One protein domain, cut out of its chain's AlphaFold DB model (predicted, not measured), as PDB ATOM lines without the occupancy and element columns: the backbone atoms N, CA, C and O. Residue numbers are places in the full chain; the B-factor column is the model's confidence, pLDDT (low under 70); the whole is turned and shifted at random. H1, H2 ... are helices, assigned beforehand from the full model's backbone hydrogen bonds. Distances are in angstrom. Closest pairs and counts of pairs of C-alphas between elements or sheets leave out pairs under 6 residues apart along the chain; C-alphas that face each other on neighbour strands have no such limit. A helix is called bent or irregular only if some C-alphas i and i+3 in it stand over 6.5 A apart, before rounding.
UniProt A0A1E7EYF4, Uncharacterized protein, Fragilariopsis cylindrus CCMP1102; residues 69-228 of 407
ATOM      1  N   ASP A  69      -8.436  50.640 -37.354       86.25
ATOM      2  CA  ASP A  69      -8.575  49.535 -38.300       86.25
ATOM      3  C   ASP A  69      -7.364  49.462 -39.239       86.25
ATOM      4  O   ASP A  69      -6.791  48.389 -39.430       86.25
ATOM      5  N   GLU A  70      -6.904  50.602 -39.768       93.38
ATOM      6  CA  GLU A  70      -5.698  50.657 -40.601       93.38
ATOM      7  C   GLU A  70      -4.448  50.216 -39.820       93.38
ATOM      8  O   GLU A  70      -3.645  49.423 -40.319       93.38
ATOM      9  N   PHE A  71      -4.281  50.697 -38.585       90.31
ATOM     10  CA  PHE A  71      -3.162  50.313 -37.726       90.31
ATOM     11  C   PHE A  71      -3.188  48.817 -37.395       90.31
ATOM     12  O   PHE A  71      -2.193  48.127 -37.615       90.31
ATOM     13  N   LEU A  72      -4.322  48.295 -36.920       91.75
ATOM     14  CA  LEU A  72      -4.483  46.879 -36.590       91.75
ATOM     15  C   LEU A  72      -4.286  45.997 -37.823       91.75
ATOM     16  O   LEU A  72      -3.628  44.966 -37.722       91.75
ATOM     17  N   SER A  73      -4.758  46.426 -38.995       94.00
ATOM     18  CA  SER A  73      -4.505  45.732 -40.260       94.00
ATOM     19  C   SER A  73      -3.011  45.676 -40.594       94.00
ATOM     20  O   SER A  73      -2.519  44.632 -41.029       94.00
ATOM     21  N   LYS A  74      -2.262  46.766 -40.379       93.81
ATOM     22  CA  LYS A  74      -0.804  46.793 -40.590       93.81
ATOM     23  C   LYS A  74      -0.069  45.897 -39.598       93.81
ATOM     24  O   LYS A  74       0.803  45.138 -40.014       93.81
ATOM     25  N   VAL A  75      -0.430  45.934 -38.313       93.00
ATOM     26  CA  VAL A  75       0.184  45.066 -37.294       93.00
ATOM     27  C   VAL A  75      -0.134  43.599 -37.577       93.00
ATOM     28  O   VAL A  75       0.780  42.782 -37.591       93.00
ATOM     29  N   ARG A  76      -1.390  43.265 -37.889       94.69
ATOM     30  CA  ARG A  76      -1.801  41.920 -38.319       94.69
ATOM     31  C   ARG A  76      -0.971  41.439 -39.505       94.69
ATOM     32  O   ARG A  76      -0.447  40.330 -39.466       94.69
ATOM     33  N   THR A  77      -0.807  42.283 -40.524       92.56
ATOM     34  CA  THR A  77       0.023  41.971 -41.698       92.56
ATOM     35  C   THR A  77       1.470  41.709 -41.288       92.56
ATOM     36  O   THR A  77       2.035  40.703 -41.695       92.56
ATOM     37  N   ALA A  78       2.043  42.528 -40.403       91.62
ATOM     38  CA  ALA A  78       3.394  42.315 -39.889       91.62
ATOM     39  C   ALA A  78       3.532  41.003 -39.088       91.62
ATOM     40  O   ALA A  78       4.544  40.317 -39.209       91.62
ATOM     41  N   VAL A  79       2.518  40.613 -38.303       92.94
ATOM     42  CA  VAL A  79       2.491  39.312 -37.609       92.94
ATOM     43  C   VAL A  79       2.421  38.164 -38.612       92.94
ATOM     44  O   VAL A  79       3.109  37.163 -38.446       92.94
ATOM     45  N   GLN A  80       1.640  38.299 -39.680       91.12
ATOM     46  CA  GLN A  80       1.614  37.302 -40.751       91.12
ATOM     47  C   GLN A  80       2.962  37.200 -41.451       91.12
ATOM     48  O   GLN A  80       3.450  36.096 -41.676       91.12
ATOM     49  N   ASP A  81       3.586  38.331 -41.749       87.00
ATOM     50  CA  ASP A  81       4.881  38.366 -42.411       87.00
ATOM     51  C   ASP A  81       5.985  37.780 -41.505       87.00
ATOM     52  O   ASP A  81       6.877  37.095 -41.996       87.00
ATOM     53  N   LEU A  82       5.866  37.909 -40.174       87.75
ATOM     54  CA  LEU A  82       6.728  37.244 -39.179       87.75
ATOM     55  C   LEU A  82       6.657  35.705 -39.260       87.75
ATOM     56  O   LEU A  82       7.664  35.019 -39.048       87.75
ATOM     57  N   LEU A  83       5.479  35.151 -39.569       87.19
ATOM     58  CA  LEU A  83       5.294  33.710 -39.811       87.19
ATOM     59  C   LEU A  83       5.842  33.274 -41.171       87.19
ATOM     60  O   LEU A  83       6.181  32.108 -41.359       87.19
ATOM     61  N   MET A  84       5.924  34.227 -42.094       77.75
ATOM     62  CA  MET A  84       6.270  34.055 -43.497       77.75
ATOM     63  C   MET A  84       7.678  34.565 -43.814       77.75
ATOM     64  O   MET A  84       7.926  34.913 -44.965       77.75
ATOM     65  N   ILE A  85       8.584  34.650 -42.826       65.50
ATOM     66  CA  ILE A  85       9.982  35.059 -43.050       65.50
ATOM     67  C   ILE A  85      10.642  34.005 -43.944       65.50
ATOM     68  O   ILE A  85      11.227  33.037 -43.465       65.50
ATOM     69  N   ASP A  86      10.486  34.183 -45.251       57.31
ATOM     70  CA  ASP A  86      10.834  33.191 -46.263       57.31
ATOM     71  C   ASP A  86      11.662  33.779 -47.415       57.31
ATOM     72  O   ASP A  86      12.074  33.036 -48.296       57.31
ATOM     73  N   ASP A  87      12.009  35.073 -47.408       53.38
ATOM     74  CA  ASP A  87      12.627  35.677 -48.601       53.38
ATOM     75  C   ASP A  87      14.110  36.049 -48.485       53.38
ATOM     76  O   ASP A  87      14.749  36.256 -49.515       53.38
ATOM     77  N   ASN A  88      14.714  36.060 -47.290       57.59
ATOM     78  CA  ASN A  88      16.156  36.306 -47.168       57.59
ATOM     79  C   ASN A  88      16.922  35.043 -46.768       57.59
ATOM     80  O   ASN A  88      17.674  35.024 -45.797       57.59
ATOM     81  N   VAL A  89      16.753  33.974 -47.552       59.69
ATOM     82  CA  VAL A  89      17.550  32.738 -47.425       59.69
ATOM     83  C   VAL A  89      19.050  33.051 -47.361       59.69
ATOM     84  O   VAL A  89      19.776  32.428 -46.598       59.69
ATOM     85  N   ALA A  90      19.508  34.080 -48.079       64.69
ATOM     86  CA  ALA A  90      20.897  34.532 -48.051       64.69
ATOM     87  C   ALA A  90      21.354  35.081 -46.684       64.69
ATOM     88  O   ALA A  90      22.543  35.036 -46.373       64.69
ATOM     89  N   GLU A  91      20.443  35.630 -45.883       64.50
ATOM     90  CA  GLU A  91      20.713  36.102 -44.524       64.50
ATOM     91  C   GLU A  91      20.692  34.943 -43.528       64.50
ATOM     92  O   GLU A  91      21.630  34.817 -42.749       64.50
ATOM     93  N   ALA A  92      19.717  34.035 -43.637       60.53
ATOM     94  CA  ALA A  92      19.675  32.817 -42.827       60.53
ATOM     95  C   ALA A  92      20.918  31.936 -43.054       60.53
ATOM     96  O   ALA A  92      21.580  31.534 -42.104       60.53
ATOM     97  N   GLU A  93      21.316  31.715 -44.311       63.47
ATOM     98  CA  GLU A  93      22.545  30.982 -44.643       63.47
ATOM     99  C   GLU A  93      23.813  31.684 -44.144       63.47
ATOM    100  O   GLU A  93      24.826  31.030 -43.885       63.47
ATOM    101  N   ARG A  94      23.802  33.020 -44.084       68.75
ATOM    102  CA  ARG A  94      24.922  33.799 -43.552       68.75
ATOM    103  C   ARG A  94      25.005  33.630 -42.042       68.75
ATOM    104  O   ARG A  94      26.082  33.321 -41.553       68.75
ATOM    105  N   GLU A  95      23.884  33.757 -41.339       65.25
ATOM    106  CA  GLU A  95      23.785  33.554 -39.892       65.25
ATOM    107  C   GLU A  95      24.195  32.121 -39.506       65.25
ATOM    108  O   GLU A  95      24.987  31.935 -38.583       65.25
ATOM    109  N   GLU A  96      23.758  31.110 -40.268       64.94
ATOM    110  CA  GLU A  96      24.181  29.709 -40.099       64.94
ATOM    111  C   GLU A  96      25.690  29.518 -40.330       64.94
ATOM    112  O   GLU A  96      26.355  28.794 -39.582       64.94
ATOM    113  N   ARG A  97      26.262  30.179 -41.346       67.81
ATOM    114  CA  ARG A  97      27.709  30.144 -41.613       67.81
ATOM    115  C   ARG A  97      28.519  30.864 -40.536       67.81
ATOM    116  O   ARG A  97      29.585  30.376 -40.173       67.81
ATOM    117  N   GLU A  98      28.035  32.000 -40.047       70.25
ATOM    118  CA  GLU A  98      28.719  32.847 -39.063       70.25
ATOM    119  C   GLU A  98      28.673  32.252 -37.653       70.25
ATOM    120  O   GLU A  98      29.673  32.302 -36.940       70.25
ATOM    121  N   ARG A  99      27.553  31.636 -37.255       62.12
ATOM    122  CA  ARG A  99      27.427  30.980 -35.941       62.12
ATOM    123  C   ARG A  99      28.097  29.610 -35.869       62.12
ATOM    124  O   ARG A  99      28.319  29.102 -34.771       62.12
ATOM    125  N   GLY A 100      28.446  29.037 -37.022       54.19
ATOM    126  CA  GLY A 100      28.915  27.665 -37.142       54.19
ATOM    127  C   GLY A 100      27.774  26.669 -36.916       54.19
ATOM    128  O   GLY A 100      26.977  26.806 -35.992       54.19
ATOM    129  N   LEU A 101      27.726  25.615 -37.735       52.91
ATOM    130  CA  LEU A 101      26.707  24.550 -37.681       52.91
ATOM    131  C   LEU A 101      26.617  23.788 -36.335       52.91
ATOM    132  O   LEU A 101      25.833  22.851 -36.218       52.91
ATOM    133  N   THR A 102      27.447  24.125 -35.347       47.94
ATOM    134  CA  THR A 102      27.598  23.410 -34.074       47.94
ATOM    135  C   THR A 102      26.814  24.011 -32.915       47.94
ATOM    136  O   THR A 102      26.701  23.350 -31.884       47.94
ATOM    137  N   LYS A 103      26.275  25.232 -33.040       50.94
ATOM    138  CA  LYS A 103      25.293  25.716 -32.066       50.94
ATOM    139  C   LYS A 103      23.979  25.010 -32.369       50.94
ATOM    140  O   LYS A 103      23.444  25.121 -33.470       50.94
ATOM    141  N   THR A 104      23.538  24.184 -31.429       53.47
ATOM    142  CA  THR A 104      22.279  23.451 -31.509       53.47
ATOM    143  C   THR A 104      21.168  24.389 -31.963       53.47
ATOM    144  O   THR A 104      21.069  25.511 -31.486       53.47
ATOM    145  N   ILE A 105      20.299  23.932 -32.870       56.53
ATOM    146  CA  ILE A 105      19.167  24.711 -33.423       56.53
ATOM    147  C   ILE A 105      18.269  25.324 -32.320       56.53
ATOM    148  O   ILE A 105      17.472  26.220 -32.578       56.53
ATOM    149  N   VAL A 106      18.413  24.847 -31.084       58.41
ATOM    150  CA  VAL A 106      17.640  25.208 -29.901       58.41
ATOM    151  C   VAL A 106      18.556  25.847 -28.845       58.41
ATOM    152  O   VAL A 106      18.813  25.260 -27.798       58.41
ATOM    153  N   ASP A 107      19.084  27.033 -29.130       66.31
ATOM    154  CA  ASP A 107      19.778  27.865 -28.133       66.31
ATOM    155  C   ASP A 107      18.773  28.697 -27.303       66.31
ATOM    156  O   ASP A 107      17.612  28.819 -27.676       66.31
ATOM    157  N   GLU A 108      19.170  29.308 -26.183       67.94
ATOM    158  CA  GLU A 108      18.259  30.131 -25.350       67.94
ATOM    159  C   GLU A 108      17.590  31.285 -26.119       67.94
ATOM    160  O   GLU A 108      16.390  31.528 -25.952       67.94
ATOM    161  N   ASP A 109      18.323  31.916 -27.043       72.00
ATOM    162  CA  ASP A 109      17.807  32.964 -27.937       72.00
ATOM    163  C   ASP A 109      16.598  32.480 -28.760       72.00
ATOM    164  O   ASP A 109      15.677  33.243 -29.060       72.00
ATOM    165  N   TRP A 110      16.560  31.182 -29.081       71.12
ATOM    166  CA  TRP A 110      15.460  30.552 -29.806       71.12
ATOM    167  C   TRP A 110      14.145  30.598 -29.022       71.12
ATOM    168  O   TRP A 110      13.088  30.918 -29.570       71.12
ATOM    169  N   TYR A 111      14.193  30.286 -27.724       74.56
ATOM    170  CA  TYR A 111      12.999  30.271 -26.880       74.56
ATOM    171  C   TYR A 111      12.439  31.675 -26.664       74.56
ATOM    172  O   TYR A 111      11.221  31.848 -26.569       74.56
ATOM    173  N   GLU A 112      13.301  32.693 -26.606       81.50
ATOM    174  CA  GLU A 112      12.840  34.080 -26.569       81.50
ATOM    175  C   GLU A 112      12.146  34.501 -27.866       81.50
ATOM    176  O   GLU A 112      11.096  35.151 -27.817       81.50
ATOM    177  N   ASP A 113      12.667  34.080 -29.019       85.31
ATOM    178  CA  ASP A 113      12.005  34.284 -30.309       85.31
ATOM    179  C   ASP A 113      10.618  33.617 -30.336       85.31
ATOM    180  O   ASP A 113       9.629  34.264 -30.696       85.31
ATOM    181  N   GLU A 114      10.501  32.359 -29.898       90.56
ATOM    182  CA  GLU A 114       9.210  31.657 -29.832       90.56
ATOM    183  C   GLU A 114       8.208  32.353 -28.904       90.56
ATOM    184  O   GLU A 114       7.046  32.524 -29.278       90.56
ATOM    185  N   ARG A 115       8.639  32.815 -27.722       92.06
ATOM    186  CA  ARG A 115       7.769  33.551 -26.788       92.06
ATOM    187  C   ARG A 115       7.238  34.844 -27.394       92.06
ATOM    188  O   ARG A 115       6.050  35.146 -27.249       92.06
ATOM    189  N   LYS A 116       8.092  35.603 -28.087       91.69
ATOM    190  CA  LYS A 116       7.699  36.846 -28.771       91.69
ATOM    191  C   LYS A 116       6.702  36.565 -29.893       91.69
ATOM    192  O   LYS A 116       5.675  37.239 -29.964       91.69
ATOM    193  N   ILE A 117       6.961  35.544 -30.713       93.44
ATOM    194  CA  ILE A 117       6.058  35.105 -31.788       93.44
ATOM    195  C   ILE A 117       4.709  34.675 -31.208       93.44
ATOM    196  O   ILE A 117       3.668  35.148 -31.657       93.44
ATOM    197  N   ALA A 118       4.712  33.848 -30.163       96.56
ATOM    198  CA  ALA A 118       3.496  33.393 -29.502       96.56
ATOM    199  C   ALA A 118       2.677  34.564 -28.949       96.56
ATOM    200  O   ALA A 118       1.465  34.627 -29.140       96.56
ATOM    201  N   LYS A 119       3.336  35.528 -28.297       96.31
ATOM    202  CA  LYS A 119       2.680  36.740 -27.796       96.31
ATOM    203  C   LYS A 119       2.062  37.554 -28.934       96.31
ATOM    204  O   LYS A 119       0.927  37.995 -28.799       96.31
ATOM    205  N   ALA A 120       2.775  37.721 -30.048       95.50
ATOM    206  CA  ALA A 120       2.277  38.426 -31.225       95.50
ATOM    207  C   ALA A 120       1.039  37.743 -31.833       95.50
ATOM    208  O   ALA A 120       0.041  38.411 -32.095       95.50
ATOM    209  N   ILE A 121       1.067  36.414 -31.978       97.50
ATOM    210  CA  ILE A 121      -0.063  35.618 -32.481       97.50
ATOM    211  C   ILE A 121      -1.278  35.737 -31.559       97.50
ATOM    212  O   ILE A 121      -2.391  35.888 -32.045       97.50
ATOM    213  N   ARG A 122      -1.098  35.727 -30.233       97.44
ATOM    214  CA  ARG A 122      -2.226  35.868 -29.293       97.44
ATOM    215  C   ARG A 122      -2.969  37.204 -29.423       97.44
ATOM    216  O   ARG A 122      -4.137  37.263 -29.058       97.44
ATOM    217  N   TYR A 123      -2.336  38.253 -29.956       96.19
ATOM    218  CA  TYR A 123      -3.032  39.506 -30.284       96.19
ATOM    219  C   TYR A 123      -3.875  39.416 -31.565       96.19
ATOM    220  O   TYR A 123      -4.850  40.151 -31.690       96.19
ATOM    221  N   PHE A 124      -3.517  38.529 -32.497       97.44
ATOM    222  CA  PHE A 124      -4.182  38.349 -33.793       97.44
ATOM    223  C   PHE A 124      -4.302  36.851 -34.120       97.44
ATOM    224  O   PHE A 124      -3.607  36.362 -35.007       97.44
ATOM    225  N   PRO A 125      -5.113  36.078 -33.380       97.62
ATOM    226  CA  PRO A 125      -5.105  34.615 -33.471       97.62
ATOM    227  C   PRO A 125      -5.562  34.095 -34.844       97.62
ATOM    228  O   PRO A 125      -5.076  33.066 -35.316       97.62
ATOM    229  N   ASP A 126      -6.431  34.844 -35.520       97.56
ATOM    230  CA  ASP A 126      -6.975  34.546 -36.847       97.56
ATOM    231  C   ASP A 126      -5.913  34.520 -37.953       97.56
ATOM    232  O   ASP A 126      -6.124  33.922 -39.009       97.56
ATOM    233  N   VAL A 127      -4.721  35.074 -37.704       97.19
ATOM    234  CA  VAL A 127      -3.594  34.949 -38.636       97.19
ATOM    235  C   VAL A 127      -3.195  33.497 -38.875       97.19
ATOM    236  O   VAL A 127      -2.679  33.211 -39.950       97.19
ATOM    237  N   LEU A 128      -3.436  32.589 -37.918       97.38
ATOM    238  CA  LEU A 128      -3.118  31.163 -38.049       97.38
ATOM    239  C   LEU A 128      -4.039  30.451 -39.044       97.38
ATOM    240  O   LEU A 128      -3.597  29.532 -39.728       97.38
ATOM    241  N   SER A 129      -5.303  30.861 -39.135       96.94
ATOM    242  CA  SER A 129      -6.321  30.239 -39.989       96.94
ATOM    243  C   SER A 129      -6.553  31.008 -41.298       96.94
ATOM    244  O   SER A 129      -7.233  30.518 -42.203       96.94
ATOM    245  N   GLU A 130      -5.937  32.180 -41.465       95.81
ATOM    246  CA  GLU A 130      -6.027  32.945 -42.703       95.81
ATOM    247  C   GLU A 130      -5.238  32.284 -43.841       95.81
ATOM    248  O   GLU A 130      -4.003  32.273 -43.883       95.81
ATOM    249  N   LYS A 131      -5.970  31.752 -44.822       93.62
ATOM    250  CA  LYS A 131      -5.371  31.184 -46.029       93.62
ATOM    251  C   LYS A 131      -4.890  32.291 -46.954       93.62
ATOM    252  O   LYS A 131      -5.674  33.109 -47.430       93.62
ATOM    253  N   ARG A 132      -3.623  32.219 -47.350       89.38
ATOM    254  CA  ARG A 132      -3.095  32.980 -48.486       89.38
ATOM    255  C   ARG A 132      -2.741  31.984 -49.591       89.38
ATOM    256  O   ARG A 132      -2.014  31.017 -49.353       89.38
ATOM    257  N   GLY A 133      -3.238  32.192 -50.810       88.56
ATOM    258  CA  GLY A 133      -3.001  31.268 -51.934       88.56
ATOM    259  C   GLY A 133      -3.401  29.816 -51.631       88.56
ATOM    260  O   GLY A 133      -2.638  28.905 -51.931       88.56
ATOM    261  N   GLY A 134      -4.531  29.620 -50.942       90.75
ATOM    262  CA  GLY A 134      -5.070  28.292 -50.610       90.75
ATOM    263  C   GLY A 134      -4.366  27.540 -49.472       90.75
ATOM    264  O   GLY A 134      -4.772  26.427 -49.149       90.75
ATOM    265  N   MET A 135      -3.341  28.126 -48.840       91.81
ATOM    266  CA  MET A 135      -2.542  27.480 -47.788       91.81
ATOM    267  C   MET A 135      -2.561  28.267 -46.479       91.81
ATOM    268  O   MET A 135      -2.465  29.498 -46.488       91.81
ATOM    269  N   TYR A 136      -2.612  27.540 -45.363       94.94
ATOM    270  CA  TYR A 136      -2.409  28.086 -44.021       94.94
ATOM    271  C   TYR A 136      -0.930  28.451 -43.789       94.94
ATOM    272  O   TYR A 136      -0.051  27.842 -44.409       94.94
ATOM    273  N   PRO A 137      -0.614  29.385 -42.874       94.12
ATOM    274  CA  PRO A 137       0.763  29.759 -42.542       94.12
ATOM    275  C   PRO A 137       1.659  28.564 -42.191       94.12
ATOM    276  O   PRO A 137       2.767  28.459 -42.709       94.12
ATOM    277  N   ILE A 138       1.160  27.610 -41.398       94.75
ATOM    278  CA  ILE A 138       1.924  26.414 -41.003       94.75
ATOM    279  C   ILE A 138       2.327  25.532 -42.200       94.75
ATOM    280  O   ILE A 138       3.386  24.916 -42.191       94.75
ATOM    281  N   MET A 139       1.527  25.511 -43.273       91.94
ATOM    282  CA  MET A 139       1.878  24.815 -44.521       91.94
ATOM    283  C   MET A 139       2.898  25.596 -45.342       91.94
ATOM    284  O   MET A 139       3.729  25.021 -46.043       91.94
ATOM    285  N   ARG A 140       2.809  26.925 -45.290       88.19
ATOM    286  CA  ARG A 140       3.653  27.815 -46.082       88.19
ATOM    287  C   ARG A 140       5.111  27.780 -45.653       88.19
ATOM    288  O   ARG A 140       5.957  27.970 -46.515       88.19
ATOM    289  N   MET A 141       5.389  27.381 -44.412       85.00
ATOM    290  CA  MET A 141       6.736  27.053 -43.923       85.00
ATOM    291  C   MET A 141       7.476  26.021 -44.794       85.00
ATOM    292  O   MET A 141       8.692  25.889 -44.693       85.00
ATOM    293  N   TRP A 142       6.757  25.292 -45.657       77.06
ATOM    294  CA  TRP A 142       7.327  24.396 -46.663       77.06
ATOM    295  C   TRP A 142       7.226  24.923 -48.111       77.06
ATOM    296  O   TRP A 142       8.007  24.525 -48.977       77.06
ATOM    297  N   ALA A 143       6.269  25.805 -48.414       69.19
ATOM    298  CA  ALA A 143       5.902  26.180 -49.784       69.19
ATOM    299  C   ALA A 143       6.923  27.083 -50.509       69.19
ATOM    300  O   ALA A 143       6.893  27.134 -51.746       69.19
ATOM    301  N   GLY A 144       7.858  27.728 -49.796       63.34
ATOM    302  CA  GLY A 144       8.963  28.514 -50.383       63.34
ATOM    303  C   GLY A 144       9.825  27.737 -51.399       63.34
ATOM    304  O   GLY A 144      10.455  28.308 -52.296       63.34
ATOM    305  N   ARG A 145       9.727  26.403 -51.361       59.72
ATOM    306  CA  ARG A 145      10.433  25.423 -52.195       59.72
ATOM    307  C   ARG A 145      10.341  25.634 -53.710       59.72
ATOM    308  O   ARG A 145      11.228  25.187 -54.434       59.72
ATOM    309  N   ARG A 146       9.286  26.275 -54.234       60.72
ATOM    310  CA  ARG A 146       9.145  26.458 -55.697       60.72
ATOM    311  C   ARG A 146      10.201  27.387 -56.297       60.72
ATOM    312  O   ARG A 146      10.445  27.292 -57.496       60.72
ATOM    313  N   ARG A 147      10.788  28.290 -55.505       60.84
ATOM    314  CA  ARG A 147      11.757  29.288 -55.995       60.84
ATOM    315  C   ARG A 147      13.152  29.112 -55.414       60.84
ATOM    316  O   ARG A 147      14.116  29.366 -56.126       60.84
ATOM    317  N   ASN A 148      13.257  28.646 -54.173       64.56
ATOM    318  CA  ASN A 148      14.529  28.334 -53.544       64.56
ATOM    319  C   ASN A 148      14.440  26.947 -52.894       64.56
ATOM    320  O   ASN A 148      13.609  26.749 -52.010       64.56
ATOM    321  N   PRO A 149      15.239  25.963 -53.331       63.44
ATOM    322  CA  PRO A 149      15.160  24.628 -52.752       63.44
ATOM    323  C   PRO A 149      15.855  24.500 -51.375       63.44
ATOM    324  O   PRO A 149      15.854  23.411 -50.802       63.44
ATOM    325  N   ALA A 150      16.445  25.579 -50.839       67.12
ATOM    326  CA  ALA A 150      17.013  25.607 -49.499       67.12
ATOM    327  C   ALA A 150      15.885  25.729 -48.466       67.12
ATOM    328  O   ALA A 150      15.033  26.612 -48.552       67.12
ATOM    329  N   TYR A 151      15.865  24.813 -47.501       69.94
ATOM    330  CA  TYR A 151      14.881  24.839 -46.426       69.94
ATOM    331  C   TYR A 151      15.261  25.878 -45.384       69.94
ATOM    332  O   TYR A 151      16.400  25.913 -44.925       69.94
ATOM    333  N   ASN A 152      14.273  26.639 -44.932       79.75
ATOM    334  CA  ASN A 152      14.407  27.452 -43.740       79.75
ATOM    335  C   ASN A 152      14.183  26.556 -42.507       79.75
ATOM    336  O   ASN A 152      13.043  26.322 -42.092       79.75
ATOM    337  N   LEU A 153      15.266  26.011 -41.937       82.06
ATOM    338  CA  LEU A 153      15.193  25.169 -40.733       82.06
ATOM    339  C   LEU A 153      14.556  25.919 -39.554       82.06
ATOM    340  O   LEU A 153      13.826  25.303 -38.783       82.06
ATOM    341  N   LYS A 154      14.746  27.245 -39.477       83.25
ATOM    342  CA  LYS A 154      14.081  28.136 -38.513       83.25
ATOM    343  C   LYS A 154      12.564  28.204 -38.740       83.25
ATOM    344  O   LYS A 154      11.800  28.281 -37.784       83.25
ATOM    345  N   SER A 155      12.075  28.119 -39.973       85.69
ATOM    346  CA  SER A 155      10.631  27.987 -40.222       85.69
ATOM    347  C   SER A 155      10.115  26.608 -39.808       85.69
ATOM    348  O   SER A 155       9.110  26.517 -39.109       85.69
ATOM    349  N   ILE A 156      10.825  25.532 -40.162       87.94
ATOM    350  CA  ILE A 156      10.432  24.158 -39.808       87.94
ATOM    351  C   ILE A 156      10.365  23.958 -38.289       87.94
ATOM    352  O   ILE A 156       9.409  23.366 -37.786       87.94
ATOM    353  N   SER A 157      11.338  24.470 -37.538       89.62
ATOM    354  CA  SER A 157      11.379  24.323 -36.080       89.62
ATOM    355  C   SER A 157      10.244  25.054 -35.354       89.62
ATOM    356  O   SER A 157       9.949  24.708 -34.213       89.62
ATOM    357  N   ARG A 158       9.552  25.998 -36.010       92.25
ATOM    358  CA  ARG A 158       8.366  26.694 -35.471       92.25
ATOM    359  C   ARG A 158       7.060  25.918 -35.648       92.25
ATOM    360  O   ARG A 158       6.059  26.284 -35.035       92.25
ATOM    361  N   ILE A 159       7.043  24.849 -36.447       95.38
ATOM    362  CA  ILE A 159       5.837  24.041 -36.697       95.38
ATOM    363  C   ILE A 159       5.167  23.568 -35.393       95.38
ATOM    364  O   ILE A 159       3.952  23.743 -35.279       95.38
ATOM    365  N   PRO A 160       5.892  23.030 -34.387       97.38
ATOM    366  CA  PRO A 160       5.270  22.619 -33.133       97.38
ATOM    367  C   PRO A 160       4.590  23.771 -32.389       97.38
ATOM    368  O   PRO A 160       3.474  23.590 -31.914       97.38
ATOM    369  N   LEU A 161       5.222  24.951 -32.342       96.81
ATOM    370  CA  LEU A 161       4.651  26.141 -31.708       96.81
ATOM    371  C   LEU A 161       3.352  26.571 -32.400       96.81
ATOM    372  O   LEU A 161       2.369  26.881 -31.732       96.81
ATOM    373  N   LEU A 162       3.332  26.599 -33.736       97.31
ATOM    374  CA  LEU A 162       2.133  27.010 -34.469       97.31
ATOM    375  C   LEU A 162       0.979  26.021 -34.301       97.31
ATOM    376  O   LEU A 162      -0.164  26.453 -34.174       97.31
ATOM    377  N   ALA A 163       1.266  24.720 -34.273       98.19
ATOM    378  CA  ALA A 163       0.252  23.701 -34.016       98.19
ATOM    379  C   ALA A 163      -0.331  23.819 -32.595       98.19
ATOM    380  O   ALA A 163      -1.548  23.725 -32.407       98.19
ATOM    381  N   GLU A 164       0.534  24.081 -31.612       98.25
ATOM    382  CA  GLU A 164       0.156  24.304 -30.217       98.25
ATOM    383  C   GLU A 164      -0.757  25.525 -30.089       98.25
ATOM    384  O   GLU A 164      -1.881  25.398 -29.613       98.25
ATOM    385  N   LEU A 165      -0.342  26.678 -30.625       98.50
ATOM    386  CA  LEU A 165      -1.144  27.904 -30.602       98.50
ATOM    387  C   LEU A 165      -2.443  27.769 -31.398       98.50
ATOM    388  O   LEU A 165      -3.480  28.264 -30.966       98.50
ATOM    389  N   GLY A 166      -2.415  27.087 -32.545       98.38
ATOM    390  CA  GLY A 166      -3.612  26.837 -33.344       98.38
ATOM    391  C   GLY A 166      -4.661  26.029 -32.583       98.38
ATOM    392  O   GLY A 166      -5.855  26.285 -32.736       98.38
ATOM    393  N   SER A 167      -4.210  25.098 -31.738       98.12
ATOM    394  CA  SER A 167      -5.075  24.294 -30.873       98.12
ATOM    395  C   SER A 167      -5.520  25.077 -29.629       98.12
ATOM    396  O   SER A 167      -6.710  25.116 -29.334       98.12
ATOM    397  N   GLU A 168      -4.592  25.755 -28.941       98.06
ATOM    398  CA  GLU A 168      -4.850  26.598 -27.758       98.06
ATOM    399  C   GLU A 168      -5.908  27.672 -28.046       98.06
ATOM    400  O   GLU A 168      -6.813  27.899 -27.248       98.06
ATOM    401  N   LEU A 169      -5.795  28.332 -29.201       98.06
ATOM    402  CA  LEU A 169      -6.613  29.486 -29.576       98.06
ATOM    403  C   LEU A 169      -7.875  29.099 -30.361       98.06
ATOM    404  O   LEU A 169      -8.555  29.990 -30.874       98.06
ATOM    405  N   GLY A 170      -8.166  27.798 -30.501       97.94
ATOM    406  CA  GLY A 170      -9.351  27.294 -31.202       97.94
ATOM    407  C   GLY A 170      -9.447  27.761 -32.657       97.94
ATOM    408  O   GLY A 170     -10.537  28.053 -33.139       97.94
ATOM    409  N   GLN A 171      -8.309  27.897 -33.347       98.12
ATOM    410  CA  GLN A 171      -8.261  28.406 -34.727       98.12
ATOM    411  C   GLN A 171      -8.567  27.337 -35.778       98.12
ATOM    412  O   GLN A 171      -8.735  27.650 -36.956       98.12
ATOM    413  N   PHE A 172      -8.628  26.080 -35.351       97.88
ATOM    414  CA  PHE A 172      -8.898  24.922 -36.184       97.88
ATOM    415  C   PHE A 172      -9.776  23.936 -35.422       97.88
ATOM    416  O   PHE A 172      -9.714  23.875 -34.193       97.88
ATOM    417  N   ASP A 173     -10.516  23.115 -36.163       97.69
ATOM    418  CA  ASP A 173     -11.195  21.956 -35.594       97.69
ATOM    419  C   ASP A 173     -10.176  21.003 -34.948       97.69
ATOM    420  O   ASP A 173      -9.034  20.877 -35.410       97.69
ATOM    421  N   GLU A 174     -10.590  20.305 -33.888       97.00
ATOM    422  CA  GLU A 174      -9.720  19.415 -33.104       97.00
ATOM    423  C   GLU A 174      -9.032  18.354 -33.983       97.00
ATOM    424  O   GLU A 174      -7.848  18.055 -33.819       97.00
ATOM    425  N   GLU A 175      -9.749  17.855 -34.988       96.81
ATOM    426  CA  GLU A 175      -9.291  16.865 -35.969       96.81
ATOM    427  C   GLU A 175      -8.125  17.376 -36.830       96.81
ATOM    428  O   GLU A 175      -7.245  16.608 -37.222       96.81
ATOM    429  N   LEU A 176      -8.068  18.689 -37.082       97.25
ATOM    430  CA  LEU A 176      -7.004  19.320 -37.866       97.25
ATOM    431  C   LEU A 176      -5.731  19.567 -37.048       97.25
ATOM    432  O   LEU A 176      -4.684  19.840 -37.645       97.25
ATOM    433  N   ARG A 177      -5.812  19.457 -35.712       97.38
ATOM    434  CA  ARG A 177      -4.694  19.536 -34.753       97.38
ATOM    435  C   ARG A 177      -3.789  20.740 -34.982       97.38
ATOM    436  O   ARG A 177      -2.616  20.605 -35.333       97.38
ATOM    437  N   GLY A 178      -4.373  21.929 -34.852       97.50
ATOM    438  CA  GLY A 178      -3.658  23.187 -35.074       97.50
ATOM    439  C   GLY A 178      -3.221  23.396 -36.527       97.50
ATOM    440  O   GLY A 178      -2.221  24.057 -36.787       97.50
ATOM    441  N   GLY A 179      -3.932  22.783 -37.479       97.12
ATOM    442  CA  GLY A 179      -3.663  22.911 -38.911       97.12
ATOM    443  C   GLY A 179      -2.642  21.917 -39.474       97.12
ATOM    444  O   GLY A 179      -2.410  21.918 -40.682       97.12
ATOM    445  N   LEU A 180      -2.059  21.029 -38.659       97.31
ATOM    446  CA  LEU A 180      -1.078  20.033 -39.119       97.31
ATOM    447  C   LEU A 180      -1.635  19.066 -40.164       97.31
ATOM    448  O   LEU A 180      -0.927  18.710 -41.107       97.31
ATOM    449  N   LEU A 181      -2.890  18.642 -39.991       97.12
ATOM    450  CA  LEU A 181      -3.580  17.739 -40.916       97.12
ATOM    451  C   LEU A 181      -4.359  18.459 -42.013       97.12
ATOM    452  O   LEU A 181      -4.990  17.815 -42.847       97.12
ATOM    453  N   SER A 182      -4.326  19.789 -42.025       95.81
ATOM    454  CA  SER A 182      -4.960  20.525 -43.106       95.81
ATOM    455  C   SER A 182      -4.297  20.178 -44.438       95.81
ATOM    456  O   SER A 182      -3.096  19.901 -44.502       95.81
ATOM    457  N   THR A 183      -5.071  20.258 -45.516       94.00
ATOM    458  CA  THR A 183      -4.596  20.074 -46.888       94.00
ATOM    459  C   THR A 183      -4.862  21.336 -47.721       94.00
ATOM    460  O   THR A 183      -5.831  22.058 -47.458       94.00
ATOM    461  N   PRO A 184      -3.995  21.670 -48.696       89.31
ATOM    462  CA  PRO A 184      -4.261  22.757 -49.632       89.31
ATOM    463  C   PRO A 184      -5.533  22.483 -50.438       89.31
ATOM    464  O   PRO A 184      -5.790  21.341 -50.815       89.31
ATOM    465  N   THR A 185      -6.296  23.528 -50.758       85.75
ATOM    466  CA  THR A 185      -7.567  23.392 -51.495       85.75
ATOM    467  C   THR A 185      -7.399  22.903 -52.938       85.75
ATOM    468  O   THR A 185      -8.320  22.304 -53.483       85.75
ATOM    469  N   ASP A 186      -6.224  23.116 -53.539       78.62
ATOM    470  CA  ASP A 186      -6.058  23.072 -54.999       78.62
ATOM    471  C   ASP A 186      -5.064  21.986 -55.480       78.62
ATOM    472  O   ASP A 186      -4.528  22.090 -56.584       78.62
ATOM    473  N   GLY A 187      -4.738  20.964 -54.672       68.44
ATOM    474  CA  GLY A 187      -3.647  20.033 -55.010       68.44
ATOM    475  C   GLY A 187      -3.714  18.636 -54.393       68.44
ATOM    476  O   GLY A 187      -4.729  18.242 -53.834       68.44
ATOM    477  N   GLU A 188      -2.598  17.897 -54.493       66.94
ATOM    478  CA  GLU A 188      -2.426  16.472 -54.127       66.94
ATOM    479  C   GLU A 188      -2.681  16.116 -52.644       66.94
ATOM    480  O   GLU A 188      -2.332  15.025 -52.202       66.94
ATOM    481  N   GLY A 189      -3.300  16.996 -51.854       83.94
ATOM    482  CA  GLY A 189      -3.773  16.666 -50.511       83.94
ATOM    483  C   GLY A 189      -2.662  16.416 -49.492       83.94
ATOM    484  O   GLY A 189      -2.901  15.731 -48.504       83.94
ATOM    485  N   TRP A 190      -1.450  16.932 -49.721       90.81
ATOM    486  CA  TRP A 190      -0.356  16.767 -48.765       90.81
ATOM    487  C   TRP A 190      -0.563  17.677 -47.559       90.81
ATOM    488  O   TRP A 190      -0.812  18.875 -47.713       90.81
ATOM    489  N   ASN A 191      -0.434  17.107 -46.368       94.81
ATOM    490  CA  ASN A 191      -0.489  17.849 -45.116       94.81
ATOM    491  C   ASN A 191       0.917  18.165 -44.573       94.81
ATOM    492  O   ASN A 191       1.934  17.717 -45.115       94.81
ATOM    493  N   VAL A 192       0.987  18.942 -43.488       94.38
ATOM    494  CA  VAL A 192       2.262  19.386 -42.899       94.38
ATOM    495  C   VAL A 192       3.122  18.200 -42.463       94.38
ATOM    496  O   VAL A 192       4.331  18.219 -42.688       94.38
ATOM    497  N   LEU A 193       2.517  17.138 -41.916       95.31
ATOM    498  CA  LEU A 193       3.244  15.936 -41.487       95.31
ATOM    499  C   LEU A 193       3.923  15.217 -42.659       95.31
ATOM    500  O   LEU A 193       5.047  14.739 -42.529       95.31
ATOM    501  N   GLN A 194       3.276  15.167 -43.820       93.06
ATOM    502  CA  GLN A 194       3.876  14.595 -45.028       93.06
ATOM    503  C   GLN A 194       4.983  15.500 -45.579       93.06
ATOM    504  O   GLN A 194       6.039  15.016 -45.993       93.06
ATOM    505  N   PHE A 195       4.790  16.820 -45.531       88.38
ATOM    506  CA  PHE A 195       5.779  17.788 -46.002       88.38
ATOM    507  C   PHE A 195       7.086  17.764 -45.209       88.38
ATOM    508  O   PHE A 195       8.159  17.802 -45.814       88.38
ATOM    509  N   ILE A 196       7.019  17.651 -43.880       88.81
ATOM    510  CA  ILE A 196       8.218  17.615 -43.026       88.81
ATOM    511  C   ILE A 196       9.041  16.332 -43.199       88.81
ATOM    512  O   ILE A 196      10.221  16.298 -42.870       88.81
ATOM    513  N   ILE A 197       8.461  15.260 -43.735       87.38
ATOM    514  CA  ILE A 197       9.209  14.022 -43.994       87.38
ATOM    515  C   ILE A 197       9.986  14.106 -45.306       87.38
ATOM    516  O   ILE A 197      11.117  13.620 -45.405       87.38
ATOM    517  N   CYS A 198       9.393  14.756 -46.303       79.94
ATOM    518  CA  CYS A 198       9.923  14.835 -47.653       79.94
ATOM    519  C   CYS A 198      10.909  16.007 -47.785       79.94
ATOM    520  O   CYS A 198      10.544  17.122 -48.164       79.94
ATOM    521  N   TYR A 199      12.184  15.734 -47.491       73.75
ATOM    522  CA  TYR A 199      13.297  16.664 -47.715       73.75
ATOM    523  C   TYR A 199      13.910  16.468 -49.099       73.75
ATOM    524  O   TYR A 199      14.343  15.360 -49.403       73.75
ATOM    525  N   VAL A 200      14.034  17.534 -49.891       68.88
ATOM    526  CA  VAL A 200      14.688  17.511 -51.209       68.88
ATOM    527  C   VAL A 200      15.994  18.278 -51.209       68.88
ATOM    528  O   VAL A 200      16.068  19.419 -50.777       68.88
ATOM    529  N   ARG A 201      17.043  17.625 -51.701       62.66
ATOM    530  CA  ARG A 201      18.407  18.138 -51.644       62.66
ATOM    531  C   ARG A 201      18.620  19.337 -52.566       62.66
ATOM    532  O   ARG A 201      18.354  19.232 -53.761       62.66
ATOM    533  N   ILE A 202      19.293  20.361 -52.041       55.53
ATOM    534  CA  ILE A 202      20.360  21.050 -52.779       55.53
ATOM    535  C   ILE A 202      21.691  20.657 -52.135       55.53
ATOM    536  O   ILE A 202      21.846  20.705 -50.923       55.53
ATOM    537  N   GLU A 203      22.596  20.143 -52.956       55.53
ATOM    538  CA  GLU A 203      24.033  19.944 -52.737       55.53
ATOM    539  C   GLU A 203      24.576  19.735 -51.293       55.53
ATOM    540  O   GLU A 203      24.961  20.626 -50.546       55.53
ATOM    541  N   ASN A 204      24.763  18.450 -50.986       50.78
ATOM    542  CA  ASN A 204      25.965  17.841 -50.401       50.78
ATOM    543  C   ASN A 204      26.502  18.106 -48.980       50.78
ATOM    544  O   ASN A 204      27.382  17.326 -48.618       50.78
ATOM    545  N   ARG A 205      26.033  19.042 -48.134       58.66
ATOM    546  CA  ARG A 205      26.789  19.298 -46.870       58.66
ATOM    547  C   ARG A 205      26.063  19.342 -45.515       58.66
ATOM    548  O   ARG A 205      26.767  19.376 -44.512       58.66
ATOM    549  N   THR A 206      24.734  19.256 -45.421       64.56
ATOM    550  CA  THR A 206      24.028  19.509 -44.134       64.56
ATOM    551  C   THR A 206      23.027  18.434 -43.681       64.56
ATOM    552  O   THR A 206      22.122  18.721 -42.904       64.56
ATOM    553  N   THR A 207      23.171  17.172 -44.105       71.38
ATOM    554  CA  THR A 207      22.175  16.113 -43.813       71.38
ATOM    555  C   THR A 207      21.902  15.895 -42.323       71.38
ATOM    556  O   THR A 207      20.748  15.698 -41.951       71.38
ATOM    557  N   ASN A 208      22.929  15.971 -41.472       81.31
ATOM    558  CA  ASN A 208      22.783  15.690 -40.041       81.31
ATOM    559  C   ASN A 208      21.976  16.777 -39.325       81.31
ATOM    560  O   ASN A 208      21.033  16.452 -38.616       81.31
ATOM    561  N   LEU A 209      22.283  18.053 -39.578       80.56
ATOM    562  CA  LEU A 209      21.570  19.182 -38.972       80.56
ATOM    563  C   LEU A 209      20.081  19.165 -39.342       80.56
ATOM    564  O   LEU A 209      19.207  19.397 -38.512       80.56
ATOM    565  N   VAL A 210      19.794  18.843 -40.603       82.31
ATOM    566  CA  VAL A 210      18.426  18.706 -41.098       82.31
ATOM    567  C   VAL A 210      17.712  17.559 -40.370       82.31
ATOM    568  O   VAL A 210      16.597  17.741 -39.885       82.31
ATOM    569  N   ASP A 211      18.345  16.390 -40.253       86.25
ATOM    570  CA  ASP A 211      17.787  15.246 -39.521       86.25
ATOM    571  C   ASP A 211      17.555  15.549 -38.036       86.25
ATOM    572  O   ASP A 211      16.524  15.158 -37.488       86.25
ATOM    573  N   GLU A 212      18.474  16.268 -37.395       87.25
ATOM    574  CA  GLU A 212      18.348  16.721 -36.010       87.25
ATOM    575  C   GLU A 212      17.178  17.695 -35.840       87.25
ATOM    576  O   GLU A 212      16.356  17.501 -34.941       87.25
ATOM    577  N   CYS A 213      17.044  18.679 -36.740       87.75
ATOM    578  CA  CYS A 213      15.929  19.627 -36.760       87.75
ATOM    579  C   CYS A 213      14.585  18.901 -36.834       87.75
ATOM    580  O   CYS A 213      13.715  19.078 -35.979       87.75
ATOM    581  N   PHE A 214      14.425  18.029 -37.830       89.75
ATOM    582  CA  PHE A 214      13.181  17.297 -38.008       89.75
ATOM    583  C   PHE A 214      12.906  16.333 -36.846       89.75
ATOM    584  O   PHE A 214      11.770  16.243 -36.381       89.75
ATOM    585  N   SER A 215      13.940  15.668 -36.318       90.81
ATOM    586  CA  SER A 215      13.826  14.816 -35.130       90.81
ATOM    587  C   SER A 215      13.325  15.598 -33.915       90.81
ATOM    588  O   SER A 215      12.434  15.124 -33.207       90.81
ATOM    589  N   ALA A 216      13.837  16.813 -33.693       91.81
ATOM    590  CA  ALA A 216      13.363  17.699 -32.633       91.81
ATOM    591  C   ALA A 216      11.893  18.100 -32.844       91.81
ATOM    592  O   ALA A 216      11.095  18.004 -31.909       91.81
ATOM    593  N   VAL A 217      11.510  18.452 -34.077       93.81
ATOM    594  CA  VAL A 217      10.121  18.786 -34.433       93.81
ATOM    595  C   VAL A 217       9.174  17.621 -34.150       93.81
ATOM    596  O   VAL A 217       8.190  17.810 -33.438       93.81
ATOM    597  N   TRP A 218       9.461  16.403 -34.621       95.38
ATOM    598  CA  TRP A 218       8.575  15.254 -34.378       95.38
ATOM    599  C   TRP A 218       8.493  14.873 -32.905       95.38
ATOM    600  O   TRP A 218       7.408  14.553 -32.422       95.38
ATOM    601  N   LYS A 219       9.611  14.935 -32.170       95.12
ATOM    602  CA  LYS A 219       9.616  14.688 -30.723       95.12
ATOM    603  C   LYS A 219       8.721  15.683 -29.990       95.12
ATOM    604  O   LYS A 219       7.908  15.239 -29.184       95.12
ATOM    605  N   ARG A 220       8.805  16.978 -30.310       96.38
ATOM    606  CA  ARG A 220       7.951  18.008 -29.696       96.38
ATOM    607  C   ARG A 220       6.483  17.838 -30.089       96.38
ATOM    608  O   ARG A 220       5.619  17.851 -29.219       96.38
ATOM    609  N   LEU A 221       6.191  17.580 -31.366       97.56
ATOM    610  CA  LEU A 221       4.827  17.285 -31.827       97.56
ATOM    611  C   LEU A 221       4.229  16.063 -31.116       97.56
ATOM    612  O   LEU A 221       3.055  16.072 -30.757       97.56
ATOM    613  N   ARG A 222       5.033  15.020 -30.884       97.25
ATOM    614  CA  ARG A 222       4.632  13.829 -30.126       97.25
ATOM    615  C   ARG A 222       4.400  14.140 -28.648       97.25
ATOM    616  O   ARG A 222       3.402  13.695 -28.093       97.25
ATOM    617  N   GLN A 223       5.311  14.873 -28.008       97.25
ATOM    618  CA  GLN A 223       5.200  15.265 -26.596       97.25
ATOM    619  C   GLN A 223       3.943  16.102 -26.335       97.25
ATOM    620  O   GLN A 223       3.273  15.888 -25.331       97.25
ATOM    621  N   ASN A 224       3.580  16.967 -27.284       96.44
ATOM    622  CA  ASN A 224       2.382  17.804 -27.221       96.44
ATOM    623  C   ASN A 224       1.114  17.091 -27.734       96.44
ATOM    624  O   ASN A 224       0.085  17.733 -27.920       96.44
ATOM    625  N   ASN A 225       1.165  15.777 -27.987       96.88
ATOM    626  CA  ASN A 225       0.035  14.976 -28.477       96.88
ATOM    627  C   ASN A 225      -0.565  15.451 -29.825       96.88
ATOM    628  O   ASN A 225      -1.697  15.113 -30.176       96.88
ATOM    629  N   HIS A 226       0.200  16.213 -30.609       97.81
ATOM    630  CA  HIS A 226      -0.185  16.653 -31.948       97.81
ATOM    631  C   HIS A 226       0.148  15.614 -33.021       97.81
ATOM    632  O   HIS A 226      -0.617  15.461 -33.969       97.81
ATOM    633  N   LEU A 227       1.249  14.871 -32.863       97.94
ATOM    634  CA  LEU A 227       1.601  13.716 -33.691       97.94
ATOM    635  C   LEU A 227       1.284  12.432 -32.920       97.94
ATOM    636  O   LEU A 227       1.834  12.188 -31.846       97.94
ATOM    637  N   LYS A 228       0.397  11.619 -33.482       97.88
ATOM    638  CA  LYS A 228      -0.076  10.347 -32.940       97.88
ATOM    639  C   LYS A 228       0.509   9.188 -33.738       97.88
ATOM    640  O   LYS A 228       0.998   9.352 -34.856       97.88
TER     641      LYS A 228
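Overview. This is residues 69 to 228 of the 407 residues of an uncharacterized protein of Fragilariopsis cylindrus CCMP1102 (UniProt A0A1E7EYF4). What shape would one see first? It is a compact body of helices in which three short ones, H5, H6 and H7, make the middle, with H1 and H3 over one side of it and H8 and H9 over the opposite side. The very short H4 sits near one end of the long axis, and H2 lies at the other end, touching no helix. What is it made of, and how large is it? The printed part has 160 residues with nine named helices, H1 to H9 in order along the chain, and no named strand; the class is all helix, with 94 residues in the helices. The radius of gyration of the C-alphas is 15.5 A, and the C-alphas span 44 by 34 by 32 A.

Arrangement. What do the first helices meet? H1, residues 69 to 83, only just touches H3, residues 108 to 123, with 3 pairs of C-alphas within 8 A; H1 does so with residues 79 to 82 alone, and the closest C-alphas are those of Val 79 and Ala 120, 6.4 A apart. They run opposite ways at a shallow tilt of 34 degrees, only just short of steep. H2, residues 89 to 99, is apart from both, while H4, residues 125 to 128, only just touches H1, with 3 pairs of C-alphas within 8 A, the closest being those of Gln 80 and Val 127 at 6.1 A. Which helix is the hub? H5, residues 137 to 146, touches five helices, among them H6, residues 153 to 157, where the closest C-alphas are those of Met 141 and Ser 155, 5.5 A apart. It touches H7, residues 159 to 168, at a shallow tilt of 29 degrees, opposite ways, with C-alphas 138 and 159 closest at 6.3 A. It touches H8, residues 192 to 197, at a steep tilt of 47 degrees, the same way, with C-alphas 139 and 192 closest at 5.7 A. Where does the last helix stand? H9, residues 207 to 223, touches H6 with residues 210 to 217 alone, and the closest C-alphas, of Ser 157 and Val 217, are 5.9 A apart. With residues 217 to 221 alone it touches H7, the same way at a shallow tilt of 17 degrees, C-alphas 160 and 221 being closest at 5.5 A. Are the helix backbones well formed? Every O i to N i+4 pair is within hydrogen-bond range in H1, H2, H3, H6, H7 and H9, while H8 has 1 of 2 and H4 is too short for such a pair. H5 has 1 of 6, beside 4 of 7 O i to N i+3 pairs.

Along the chain. Where do the longer helices run? H1 begins at C-alpha 69, (-8.575, 49.535, -38.300), and is 21.1 A long from first to last C-alpha; H2 measures 15.2 A and H3 23.8 A. H7 measures 14.2 A, and H9, 24.2 A long, ends at C-alpha 223, (5.200, 15.265, -26.596). Is any helix irregular? H5, 15.9 A long, is irregular, but only just: C-alphas 141 and 144 are 7.0 A apart.

Size, cuts and confidence. How far does it reach, and is it cut? The two C-alphas farthest apart, those of Asp 69 and Asn 204, are 48.4 A apart, and the printed part has no cut. Which link is long? The link from H7 to H8 is long, with residues 169 to 191 holding no named element. Where is confidence low? The mean pLDDT of the printed part is 83.7; 41 residues are under 70, namely 85 to 97, 99 to 108, 143 to 151, 187 to 188 and 200 to 206.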